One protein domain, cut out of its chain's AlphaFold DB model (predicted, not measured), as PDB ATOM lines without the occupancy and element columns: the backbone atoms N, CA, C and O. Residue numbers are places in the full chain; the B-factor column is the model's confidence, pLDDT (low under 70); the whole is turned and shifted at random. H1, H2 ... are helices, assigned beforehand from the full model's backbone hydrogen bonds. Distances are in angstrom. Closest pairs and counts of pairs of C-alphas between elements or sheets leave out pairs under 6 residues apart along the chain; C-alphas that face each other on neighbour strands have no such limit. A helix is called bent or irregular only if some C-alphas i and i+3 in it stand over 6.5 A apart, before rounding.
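This is residues 394 to 421 and 540 to 592 of the 596 residues of the protein "Putative membrane protein YdfJ" of Streptomyces aurantiacus JA 4570 (UniProt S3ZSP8). A long helix, H4, makes the spine of an elongated model; H3 folds back from its first end as an open helical hairpin, and short H1 crosses its later half. From H1 a long winding link leads to the small helix H2, which sits alone at the end of the model away from the turn between H3 and H4. The printed part has 81 residues with four named helices, in the order H1, H2, H3, H4, and no named strand; the class is all helix. The whole is extended, with a radius of gyration of the C-alphas of 18.5 A, and its outline is a rod of 58 by 22 by 20 A.

H1 is residues 394 to 400, 12.5 A from first to last C-alpha, and begins with C-alpha 394 at (-45.601, 11.350, 21.030). H1 is irregular, but only just: C-alphas 394 and 397 are 7.0 A apart. Residues 401 to 415 hold no named element. H2 is residues 416 to 421, 8.5 A long, and ends at the cut with C-alpha 421 at (-58.099, 34.765, 38.979). H3, residues 540 to 556, is 23.6 A long. H4, residues 560 to 584, is the longest helix at 35.9 A and ends with C-alpha 584 at (-51.067, 19.895, 30.689).

H1 and H4 touch, with the C-alphas of Ala 395 and Ala 575 closest at 3.9 A. H4 touches H1 with residues 571 to 582 alone. Their lines stand at a steep tilt of 63 degrees, and they run the same way. H3 and H4 form a helical hairpin and touch, with the C-alphas of Leu 552 and Pro 562 closest at 5.7 A; here H4 touches with residues 561 to 566 alone. They run opposite ways at a steep tilt of 38 degrees. H2 is apart from H1, H3 and H4, and H1 is apart from H3. Every O i to N i+4 pair is within hydrogen-bond range in H2, H3 and H4; in H1 0 of 3 are, while 3 of its 4 O i to N i+3 pairs are.

The two C-alphas farthest apart in the domain are those of Ala 420 and Arg 557, at 59.0 A. Residues 422 to 539 are cut out and not printed, and C-alphas 421 and 540 are 35.0 A apart across the cut, which lies in the link from H2 to H3. Of the links that are printed whole, H1 to H2 is long, with 15 residues, and H3 to H4 is tight, with 3. The mean pLDDT of the printed part is 87.0, and residues 590 to 591 are under 70.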
ATOM      1  N   ALA A 394     -45.462  10.840  19.664       94.00
ATOM      2  CA  ALA A 394     -45.601  11.350  21.030       94.00
ATOM      3  C   ALA A 394     -44.770  12.618  21.299       94.00
ATOM      4  O   ALA A 394     -45.090  13.365  22.216       94.00
ATOM      5  N   ALA A 395     -43.723  12.872  20.510       94.81
ATOM      6  CA  ALA A 395     -42.890  14.068  20.597       94.81
ATOM      7  C   ALA A 395     -43.457  15.273  19.825       94.81
ATOM      8  O   ALA A 395     -43.014  16.389  20.074       94.81
ATOM      9  N   VAL A 396     -44.430  15.086  18.920       94.19
ATOM     10  CA  VAL A 396     -45.033  16.186  18.133       94.19
ATOM     11  C   VAL A 396     -45.535  17.344  19.006       94.19
ATOM     12  O   VAL A 396     -45.224  18.480  18.662       94.19
ATOM     13  N   PRO A 397     -46.229  17.124  20.144       93.94
ATOM     14  CA  PRO A 397     -46.730  18.229  20.959       93.94
ATOM     15  C   PRO A 397     -45.636  19.157  21.502       93.94
ATOM     16  O   PRO A 397     -45.931  20.305  21.801       93.94
ATOM     17  N   VAL A 398     -44.367  18.724  21.569       91.25
ATOM     18  CA  VAL A 398     -43.248  19.585  22.006       91.25
ATOM     19  C   VAL A 398     -43.140  20.865  21.177       91.25
ATOM     20  O   VAL A 398     -42.695  21.879  21.701       91.25
ATOM     21  N   SER A 399     -43.558  20.860  19.906       87.38
ATOM     22  CA  SER A 399     -43.512  22.071  19.078       87.38
ATOM     23  C   SER A 399     -44.465  23.175  19.545       87.38
ATOM     24  O   SER A 399     -44.300  24.310  19.120       87.38
ATOM     25  N   GLY A 400     -45.469  22.844  20.362       83.88
ATOM     26  CA  GLY A 400     -46.395  23.799  20.973       83.88
ATOM     27  C   GLY A 400     -46.082  24.093  22.439       83.88
ATOM     28  O   GLY A 400     -46.983  24.507  23.153       83.88
ATOM     29  N   LEU A 401     -44.860  23.804  22.903       83.62
ATOM     30  CA  LEU A 401     -44.456  24.029  24.288       83.62
ATOM     31  C   LEU A 401     -44.405  25.531  24.600       83.62
ATOM     32  O   LEU A 401     -43.491  26.224  24.161       83.62
ATOM     33  N   GLU A 402     -45.333  25.995  25.428       77.38
ATOM     34  CA  GLU A 402     -45.256  27.315  26.060       77.38
ATOM     35  C   GLU A 402     -44.397  27.225  27.331       77.38
ATOM     36  O   GLU A 402     -44.657  26.398  28.214       77.38
ATOM     37  N   LEU A 403     -43.342  28.040  27.414       74.88
ATOM     38  CA  LEU A 403     -42.492  28.160  28.599       74.88
ATOM     39  C   LEU A 403     -42.973  29.354  29.422       74.88
ATOM     40  O   LEU A 403     -42.976  30.479  28.941       74.88
ATOM     41  N   GLY A 404     -43.355  29.109  30.669       71.19
ATOM     42  CA  GLY A 404     -43.764  30.157  31.594       71.19
ATOM     43  C   GLY A 404     -43.813  29.627  33.019       71.19
ATOM     44  O   GLY A 404     -44.002  28.427  33.245       71.19
ATOM     45  N   LEU A 405     -43.618  30.515  33.992       73.00
ATOM     46  CA  LEU A 405     -43.870  30.181  35.391       73.00
ATOM     47  C   LEU A 405     -45.392  30.136  35.627       73.00
ATOM     48  O   LEU A 405     -46.092  31.026  35.144       73.00
ATOM     49  N   PRO A 406     -45.915  29.112  36.330       70.06
ATOM     50  CA  PRO A 406     -47.343  29.008  36.612       70.06
ATOM     51  C   PRO A 406     -47.854  30.223  37.394       70.06
ATOM     52  O   PRO A 406     -47.221  30.637  38.363       70.06
ATOM     53  N   ASP A 407     -49.011  30.748  37.002       77.62
ATOM     54  CA  ASP A 407     -49.777  31.741  37.757       77.62
ATOM     55  C   ASP A 407     -50.956  31.071  38.494       77.62
ATOM     56  O   ASP A 407     -51.145  29.849  38.431       77.62
ATOM     57  N   ASP A 408     -51.775  31.863  39.193       80.00
ATOM     58  CA  ASP A 408     -53.002  31.376  39.844       80.00
ATOM     59  C   ASP A 408     -53.982  30.740  38.833       80.00
ATOM     60  O   ASP A 408     -54.809  29.899  39.194       80.00
ATOM     61  N   GLY A 409     -53.831  31.040  37.539       80.56
ATOM     62  CA  GLY A 409     -54.564  30.402  36.459       80.56
ATOM     63  C   GLY A 409     -54.157  28.940  36.194       80.56
ATOM     64  O   GLY A 409     -54.898  28.196  35.556       80.56
ATOM     65  N   ALA A 410     -53.027  28.459  36.705       79.44
ATOM     66  CA  ALA A 410     -52.653  27.048  36.594       79.44
ATOM     67  C   ALA A 410     -53.257  26.159  37.704       79.44
ATOM     68  O   ALA A 410     -53.095  24.927  37.668       79.44
ATOM     69  N   GLN A 411     -53.922  26.765  38.694       81.81
ATOM     70  CA  GLN A 411     -54.521  26.068  39.832       81.81
ATOM     71  C   GLN A 411     -55.821  25.332  39.444       81.81
ATOM     72  O   GLN A 411     -56.483  25.706  38.474       81.81
ATOM     73  N   PRO A 412     -56.217  24.270  40.177       82.00
ATOM     74  CA  PRO A 412     -57.490  23.589  39.941       82.00
ATOM     75  C   PRO A 412     -58.688  24.541  40.087       82.00
ATOM     76  O   PRO A 412     -58.717  25.363  41.002       82.00
ATOM     77  N   THR A 413     -59.717  24.380  39.250       83.62
ATOM     78  CA  THR A 413     -60.923  25.243  39.211       83.62
ATOM     79  C   THR A 413     -61.742  25.248  40.502       83.62
ATOM     80  O   THR A 413     -62.541  26.151  40.735       83.62
ATOM     81  N   SER A 414     -61.525  24.271  41.381       85.12
ATOM     82  CA  SER A 414     -62.136  24.223  42.710       85.12
ATOM     83  C   SER A 414     -61.472  25.148  43.736       85.12
ATOM     84  O   SER A 414     -62.056  25.381  44.791       85.12
ATOM     85  N   THR A 415     -60.251  25.623  43.477       86.75
ATOM     86  CA  THR A 415     -59.468  26.428  44.430       86.75
ATOM     87  C   THR A 415     -59.905  27.890  44.448       86.75
ATOM     88  O   THR A 415     -60.366  28.422  43.439       86.75
ATOM     89  N   THR A 416     -59.739  28.551  45.597       89.88
ATOM     90  CA  THR A 416     -60.092  29.971  45.752       89.88
ATOM     91  C   THR A 416     -59.211  30.876  44.885       89.88
ATOM     92  O   THR A 416     -59.715  31.796  44.249       89.88
ATOM     93  N   GLN A 417     -57.933  30.520  44.723       89.19
ATOM     94  CA  GLN A 417     -56.971  31.236  43.885       89.19
ATOM     95  C   GLN A 417     -57.398  31.236  42.417       89.19
ATOM     96  O   GLN A 417     -57.434  32.288  41.781       89.19
ATOM     97  N   ARG A 418     -57.793  30.068  41.885       90.25
ATOM     98  CA  ARG A 418     -58.255  29.969  40.496       90.25
ATOM     99  C   ARG A 418     -59.537  30.766  40.268       90.25
ATOM    100  O   ARG A 418     -59.645  31.476  39.276       90.25
ATOM    101  N   LYS A 419     -60.497  30.688  41.189       92.62
ATOM    102  CA  LYS A 419     -61.742  31.453  41.063       92.62
ATOM    103  C   LYS A 419     -61.508  32.957  41.177       92.62
ATOM    104  O   LYS A 419     -62.098  33.708  40.414       92.62
ATOM    105  N   ALA A 420     -60.635  33.402  42.082       92.38
ATOM    106  CA  ALA A 420     -60.239  34.803  42.182       92.38
ATOM    107  C   ALA A 420     -59.590  35.295  40.879       92.38
ATOM    108  O   ALA A 420     -59.936  36.371  40.395       92.38
ATOM    109  N   TYR A 421     -58.707  34.486  40.281       91.44
ATOM    110  CA  TYR A 421     -58.099  34.765  38.979       91.44
ATOM    111  C   TYR A 421     -59.157  34.931  37.878       91.44
ATOM    112  O   TYR A 421     -59.108  35.907  37.126       91.44
ATOM    113  N   TYR A 540     -26.647  23.956  27.789       88.88
ATOM    114  CA  TYR A 540     -26.815  22.925  28.815       88.88
ATOM    115  C   TYR A 540     -26.909  21.522  28.197       88.88
ATOM    116  O   TYR A 540     -26.148  20.629  28.574       88.88
ATOM    117  N   LEU A 541     -27.785  21.324  27.207       88.50
ATOM    118  CA  LEU A 541     -27.933  20.040  26.518       88.50
ATOM    119  C   LEU A 541     -26.646  19.639  25.797       88.50
ATOM    120  O   LEU A 541     -26.223  18.490  25.915       88.50
ATOM    121  N   ALA A 542     -25.995  20.570  25.097       90.12
ATOM    122  CA  ALA A 542     -24.732  20.304  24.416       90.12
ATOM    123  C   ALA A 542     -23.650  19.827  25.397       90.12
ATOM    124  O   ALA A 542     -22.954  18.847  25.123       90.12
ATOM    125  N   LEU A 543     -23.542  20.471  26.563       91.06
ATOM    126  CA  LEU A 543     -22.573  20.110  27.590       91.06
ATOM    127  C   LEU A 543     -22.911  18.772  28.256       91.06
ATOM    128  O   LEU A 543     -22.058  17.889  28.311       91.06
ATOM    129  N   VAL A 544     -24.139  18.590  28.740       89.88
ATOM    130  CA  VAL A 544     -24.529  17.378  29.477       89.88
ATOM    131  C   VAL A 544     -24.537  16.160  28.563       89.88
ATOM    132  O   VAL A 544     -23.927  15.142  28.898       89.88
ATOM    133  N   VAL A 545     -25.166  16.254  27.388       89.31
ATOM    134  CA  VAL A 545     -25.183  15.153  26.416       89.31
ATOM    135  C   VAL A 545     -23.776  14.903  25.884       89.31
ATOM    136  O   VAL A 545     -23.379  13.745  25.777       89.31
ATOM    137  N   GLY A 546     -22.992  15.950  25.617       91.75
ATOM    138  CA  GLY A 546     -21.606  15.829  25.167       91.75
ATOM    139  C   GLY A 546     -20.708  15.124  26.186       91.75
ATOM    140  O   GLY A 546     -20.037  14.148  25.851       91.75
ATOM    141  N   LEU A 547     -20.729  15.554  27.451       91.94
ATOM    142  CA  LEU A 547     -19.942  14.938  28.523       91.94
ATOM    143  C   LEU A 547     -20.414  13.517  28.839       91.94
ATOM    144  O   LEU A 547     -19.580  12.625  29.005       91.94
ATOM    145  N   ALA A 548     -21.727  13.271  28.867       88.31
ATOM    146  CA  ALA A 548     -22.270  11.925  29.032       88.31
ATOM    147  C   ALA A 548     -21.853  11.015  27.867       88.31
ATOM    148  O   ALA A 548     -21.425   9.884  28.086       88.31
ATOM    149  N   PHE A 549     -21.906  11.511  26.631       90.44
ATOM    150  CA  PHE A 549     -21.463  10.784  25.445       90.44
ATOM    151  C   PHE A 549     -19.972  10.432  25.516       90.44
ATOM    152  O   PHE A 549     -19.614   9.275  25.296       90.44
ATOM    153  N   LEU A 550     -19.110  11.379  25.904       92.31
ATOM    154  CA  LEU A 550     -17.680  11.132  26.121       92.31
ATOM    155  C   LEU A 550     -17.438  10.091  27.222       92.31
ATOM    156  O   LEU A 550     -16.647   9.164  27.036       92.31
ATOM    157  N   LEU A 551     -18.154  10.194  28.342       90.19
ATOM    158  CA  LEU A 551     -18.081   9.220  29.428       90.19
ATOM    159  C   LEU A 551     -18.482   7.824  28.934       90.19
ATOM    160  O   LEU A 551     -17.774   6.847  29.182       90.19
ATOM    161  N   LEU A 552     -19.568   7.720  28.169       88.06
ATOM    162  CA  LEU A 552     -20.019   6.459  27.591       88.06
ATOM    163  C   LEU A 552     -19.046   5.908  26.536       88.06
ATOM    164  O   LEU A 552     -18.893   4.687  26.460       88.06
ATOM    165  N   ILE A 553     -18.345   6.753  25.768       91.94
ATOM    166  CA  ILE A 553     -17.265   6.311  24.868       91.94
ATOM    167  C   ILE A 553     -16.154   5.637  25.669       91.94
ATOM    168  O   ILE A 553     -15.705   4.554  25.293       91.94
ATOM    169  N   VAL A 554     -15.730   6.235  26.786       89.38
ATOM    170  CA  VAL A 554     -14.684   5.661  27.649       89.38
ATOM    171  C   VAL A 554     -15.125   4.310  28.221       89.38
ATOM    172  O   VAL A 554     -14.329   3.368  28.275       89.38
ATOM    173  N   VAL A 555     -16.399   4.189  28.603       85.00
ATOM    174  CA  VAL A 555     -16.967   2.966  29.190       85.00
ATOM    175  C   VAL A 555     -17.125   1.853  28.156       85.00
ATOM    176  O   VAL A 555     -16.646   0.739  28.368       85.00
ATOM    177  N   PHE A 556     -17.790   2.137  27.037       87.12
ATOM    178  CA  PHE A 556     -18.087   1.140  26.009       87.12
ATOM    179  C   PHE A 556     -16.937   0.917  25.031       87.12
ATOM    180  O   PHE A 556     -16.994  -0.029  24.245       87.12
ATOM    181  N   ARG A 557     -15.907   1.774  25.060       90.12
ATOM    182  CA  ARG A 557     -14.797   1.794  24.093       90.12
ATOM    183  C   ARG A 557     -15.308   1.780  22.650       90.12
ATOM    184  O   ARG A 557     -14.776   1.090  21.785       90.12
ATOM    185  N   SER A 558     -16.399   2.500  22.418       93.12
ATOM    186  CA  SER A 558     -17.132   2.536  21.157       93.12
ATOM    187  C   SER A 558     -17.779   3.901  21.001       93.12
ATOM    188  O   SER A 558     -18.251   4.462  21.983       93.12
ATOM    189  N   VAL A 559     -17.837   4.410  19.771       92.25
ATOM    190  CA  VAL A 559     -18.527   5.669  19.441       92.25
ATOM    191  C   VAL A 559     -19.978   5.411  19.027       92.25
ATOM    192  O   VAL A 559     -20.892   6.118  19.445       92.25
ATOM    193  N   LEU A 560     -20.221   4.342  18.262       92.75
ATOM    194  CA  LEU A 560     -21.554   4.021  17.741       92.75
ATOM    195  C   LEU A 560     -22.540   3.610  18.841       92.75
ATOM    196  O   LEU A 560     -23.726   3.919  18.747       92.75
ATOM    197  N   VAL A 561     -22.071   2.908  19.881       90.50
ATOM    198  CA  VAL A 561     -22.942   2.434  20.969       90.50
ATOM    199  C   VAL A 561     -23.481   3.588  21.827       90.50
ATOM    200  O   VAL A 561     -24.694   3.626  22.040       90.50
ATOM    201  N   PRO A 562     -22.655   4.546  22.278       89.31
ATOM    202  CA  PRO A 562     -23.147   5.764  22.912       89.31
ATOM    203  C   PRO A 562     -24.023   6.613  21.994       89.31
ATOM    204  O   PRO A 562     -25.002   7.172  22.468       89.31
ATOM    205  N   LEU A 563     -23.732   6.676  20.687       91.81
ATOM    206  CA  LEU A 563     -24.473   7.548  19.765       91.81
ATOM    207  C   LEU A 563     -25.920   7.087  19.606       91.81
ATOM    208  O   LEU A 563     -26.847   7.872  19.788       91.81
ATOM    209  N   LYS A 564     -26.127   5.789  19.342       90.00
ATOM    210  CA  LYS A 564     -27.482   5.220  19.266       90.00
ATOM    211  C   LYS A 564     -28.245   5.377  20.585       90.00
ATOM    212  O   LYS A 564     -29.456   5.561  20.566       90.00
ATOM    213  N   ALA A 565     -27.544   5.296  21.721       87.44
ATOM    214  CA  ALA A 565     -28.149   5.451  23.037       87.44
ATOM    215  C   ALA A 565     -28.555   6.908  23.281       87.44
ATOM    216  O   ALA A 565     -29.694   7.150  23.657       87.44
ATOM    217  N   ALA A 566     -27.669   7.866  23.001       87.94
ATOM    218  CA  ALA A 566     -27.937   9.294  23.139       87.94
ATOM    219  C   ALA A 566     -29.116   9.743  22.265       87.94
ATOM    220  O   ALA A 566     -30.009  10.418  22.763       87.94
ATOM    221  N   LEU A 567     -29.178   9.301  21.002       90.50
ATOM    222  CA  LEU A 567     -30.312   9.588  20.114       90.50
ATOM    223  C   LEU A 567     -31.624   8.988  20.640       90.50
ATOM    224  O   LEU A 567     -32.653   9.657  20.637       90.50
ATOM    225  N   GLY A 568     -31.586   7.743  21.127       90.38
ATOM    226  CA  GLY A 568     -32.752   7.099  21.735       90.38
ATOM    227  C   GLY A 568     -33.223   7.802  23.010       90.38
ATOM    228  O   GLY A 568     -34.424   7.986  23.199       90.38
ATOM    229  N   PHE A 569     -32.293   8.240  23.864       88.94
ATOM    230  CA  PHE A 569     -32.610   9.015  25.061       88.94
ATOM    231  C   PHE A 569     -33.187  10.384  24.713       88.94
ATOM    232  O   PHE A 569     -34.204  10.753  25.288       88.94
ATOM    233  N   LEU A 570     -32.607  11.103  23.747       89.69
ATOM    234  CA  LEU A 570     -33.122  12.399  23.313       89.69
ATOM    235  C   LEU A 570     -34.551  12.272  22.771       89.69
ATOM    236  O   LEU A 570     -35.424  13.036  23.167       89.69
ATOM    237  N   LEU A 571     -34.819  11.254  21.946       93.06
ATOM    238  CA  LEU A 571     -36.169  10.971  21.458       93.06
ATOM    239  C   LEU A 571     -37.140  10.633  22.601       93.06
ATOM    240  O   LEU A 571     -38.286  11.070  22.578       93.06
ATOM    241  N   SER A 572     -36.690   9.894  23.620       92.88
ATOM    242  CA  SER A 572     -37.502   9.603  24.807       92.88
ATOM    243  C   SER A 572     -37.787  10.849  25.648       92.88
ATOM    244  O   SER A 572     -38.881  10.956  26.194       92.88
ATOM    245  N   VAL A 573     -36.828  11.772  25.768       91.38
ATOM    246  CA  VAL A 573     -37.017  13.053  26.466       91.38
ATOM    247  C   VAL A 573     -38.022  13.914  25.710       91.38
ATOM    248  O   VAL A 573     -38.961  14.411  26.320       91.38
ATOM    249  N   LEU A 574     -37.887  14.025  24.386       92.06
ATOM    250  CA  LEU A 574     -38.851  14.741  23.549       92.06
ATOM    251  C   LEU A 574     -40.250  14.114  23.638       92.06
ATOM    252  O   LEU A 574     -41.227  14.829  23.801       92.06
ATOM    253  N   ALA A 575     -40.366  12.786  23.612       94.94
ATOM    254  CA  ALA A 575     -41.653  12.113  23.788       94.94
ATOM    255  C   ALA A 575     -42.260  12.356  25.182       94.94
ATOM    256  O   ALA A 575     -43.470  12.530  25.302       94.94
ATOM    257  N   ALA A 576     -41.439  12.389  26.237       94.38
ATOM    258  CA  ALA A 576     -41.898  12.699  27.588       94.38
ATOM    259  C   ALA A 576     -42.376  14.155  27.708       94.38
ATOM    260  O   ALA A 576     -43.451  14.393  28.249       94.38
ATOM    261  N   LEU A 577     -41.625  15.112  27.152       92.50
ATOM    262  CA  LEU A 577     -42.040  16.515  27.077       92.50
ATOM    263  C   LEU A 577     -43.315  16.678  26.241       92.50
ATOM    264  O   LEU A 577     -44.214  17.407  26.641       92.50
ATOM    265  N   GLY A 578     -43.443  15.952  25.130       93.88
ATOM    266  CA  GLY A 578     -44.641  15.984  24.293       93.88
ATOM    267  C   GLY A 578     -45.864  15.426  25.017       93.88
ATOM    268  O   GLY A 578     -46.942  16.008  24.943       93.88
ATOM    269  N   ALA A 579     -45.699  14.365  25.809       92.12
ATOM    270  CA  ALA A 579     -46.759  13.879  26.688       92.12
ATOM    271  C   ALA A 579     -47.151  14.918  27.756       92.12
ATOM    272  O   ALA A 579     -48.339  15.084  28.026       92.12
ATOM    273  N   VAL A 580     -46.181  15.643  28.331       89.75
ATOM    274  CA  VAL A 580     -46.445  16.738  29.281       89.75
ATOM    275  C   VAL A 580     -47.237  17.861  28.607       89.75
ATOM    276  O   VAL A 580     -48.261  18.264  29.147       89.75
ATOM    277  N   VAL A 581     -46.841  18.316  27.415       89.25
ATOM    278  CA  VAL A 581     -47.589  19.344  26.665       89.25
ATOM    279  C   VAL A 581     -49.002  18.862  26.332       89.25
ATOM    280  O   VAL A 581     -49.971  19.572  26.591       89.25
ATOM    281  N   ALA A 582     -49.149  17.633  25.833       89.25
ATOM    282  CA  ALA A 582     -50.456  17.089  25.474       89.25
ATOM    283  C   ALA A 582     -51.411  17.023  26.677       89.25
ATOM    284  O   ALA A 582     -52.587  17.361  26.560       89.25
ATOM    285  N   VAL A 583     -50.915  16.610  27.845       87.25
ATOM    286  CA  VAL A 583     -51.736  16.501  29.058       87.25
ATOM    287  C   VAL A 583     -52.008  17.869  29.680       87.25
ATOM    288  O   VAL A 583     -53.150  18.181  30.002       87.25
ATOM    289  N   PHE A 584     -50.975  18.695  29.856       79.94
ATOM    290  CA  PHE A 584     -51.067  19.895  30.689       79.94
ATOM    291  C   PHE A 584     -51.364  21.186  29.926       79.94
ATOM    292  O   PHE A 584     -51.944  22.081  30.534       79.94
ATOM    293  N   GLN A 585     -50.994  21.293  28.646       82.19
ATOM    294  CA  GLN A 585     -51.262  22.483  27.822       82.19
ATOM    295  C   GLN A 585     -52.419  22.242  26.848       82.19
ATOM    296  O   GLN A 585     -53.299  23.085  26.728       82.19
ATOM    297  N   TRP A 586     -52.487  21.071  26.204       84.25
ATOM    298  CA  TRP A 586     -53.628  20.728  25.337       84.25
ATOM    299  C   TRP A 586     -54.828  20.161  26.110       84.25
ATOM    300  O   TRP A 586     -55.899  19.978  25.532       84.25
ATOM    301  N   GLY A 587     -54.662  19.854  27.401       78.44
ATOM    302  CA  GLY A 587     -55.744  19.405  28.282       78.44
ATOM    303  C   GLY A 587     -56.171  17.944  28.100       78.44
ATOM    304  O   GLY A 587     -57.246  17.549  28.561       78.44
ATOM    305  N   TRP A 588     -55.372  17.099  27.440       83.88
ATOM    306  CA  TRP A 588     -55.702  15.675  27.336       83.88
ATOM    307  C   TRP A 588     -55.744  15.037  28.726       83.88
ATOM    308  O   TRP A 588     -54.839  15.215  29.532       83.88
ATOM    309  N   LEU A 589     -56.786  14.245  29.002       79.69
ATOM    310  CA  LEU A 589     -57.033  13.645  30.323       79.69
ATOM    311  C   LEU A 589     -57.261  14.673  31.449       79.69
ATOM    312  O   LEU A 589     -57.215  14.286  32.615       79.69
ATOM    313  N   GLY A 590     -57.558  15.942  31.137       65.44
ATOM    314  CA  GLY A 590     -57.787  16.989  32.140       65.44
ATOM    315  C   GLY A 590     -58.796  16.587  33.226       65.44
ATOM    316  O   GLY A 590     -58.531  16.764  34.416       65.44
ATOM    317  N   SER A 591     -59.883  15.905  32.849       69.75
ATOM    318  CA  SER A 591     -60.915  15.434  33.788       69.75
ATOM    319  C   SER A 591     -60.423  14.413  34.827       69.75
ATOM    320  O   SER A 591     -60.978  14.354  35.920       69.75
ATOM    321  N   LEU A 592     -59.374  13.635  34.532       70.75
ATOM    322  CA  LEU A 592     -58.747  12.702  35.484       70.75
ATOM    323  C   LEU A 592     -57.825  13.414  36.481       70.75
ATOM    324  O   LEU A 592     -57.598  12.898  37.574       70.75
TER     325      LEU A 592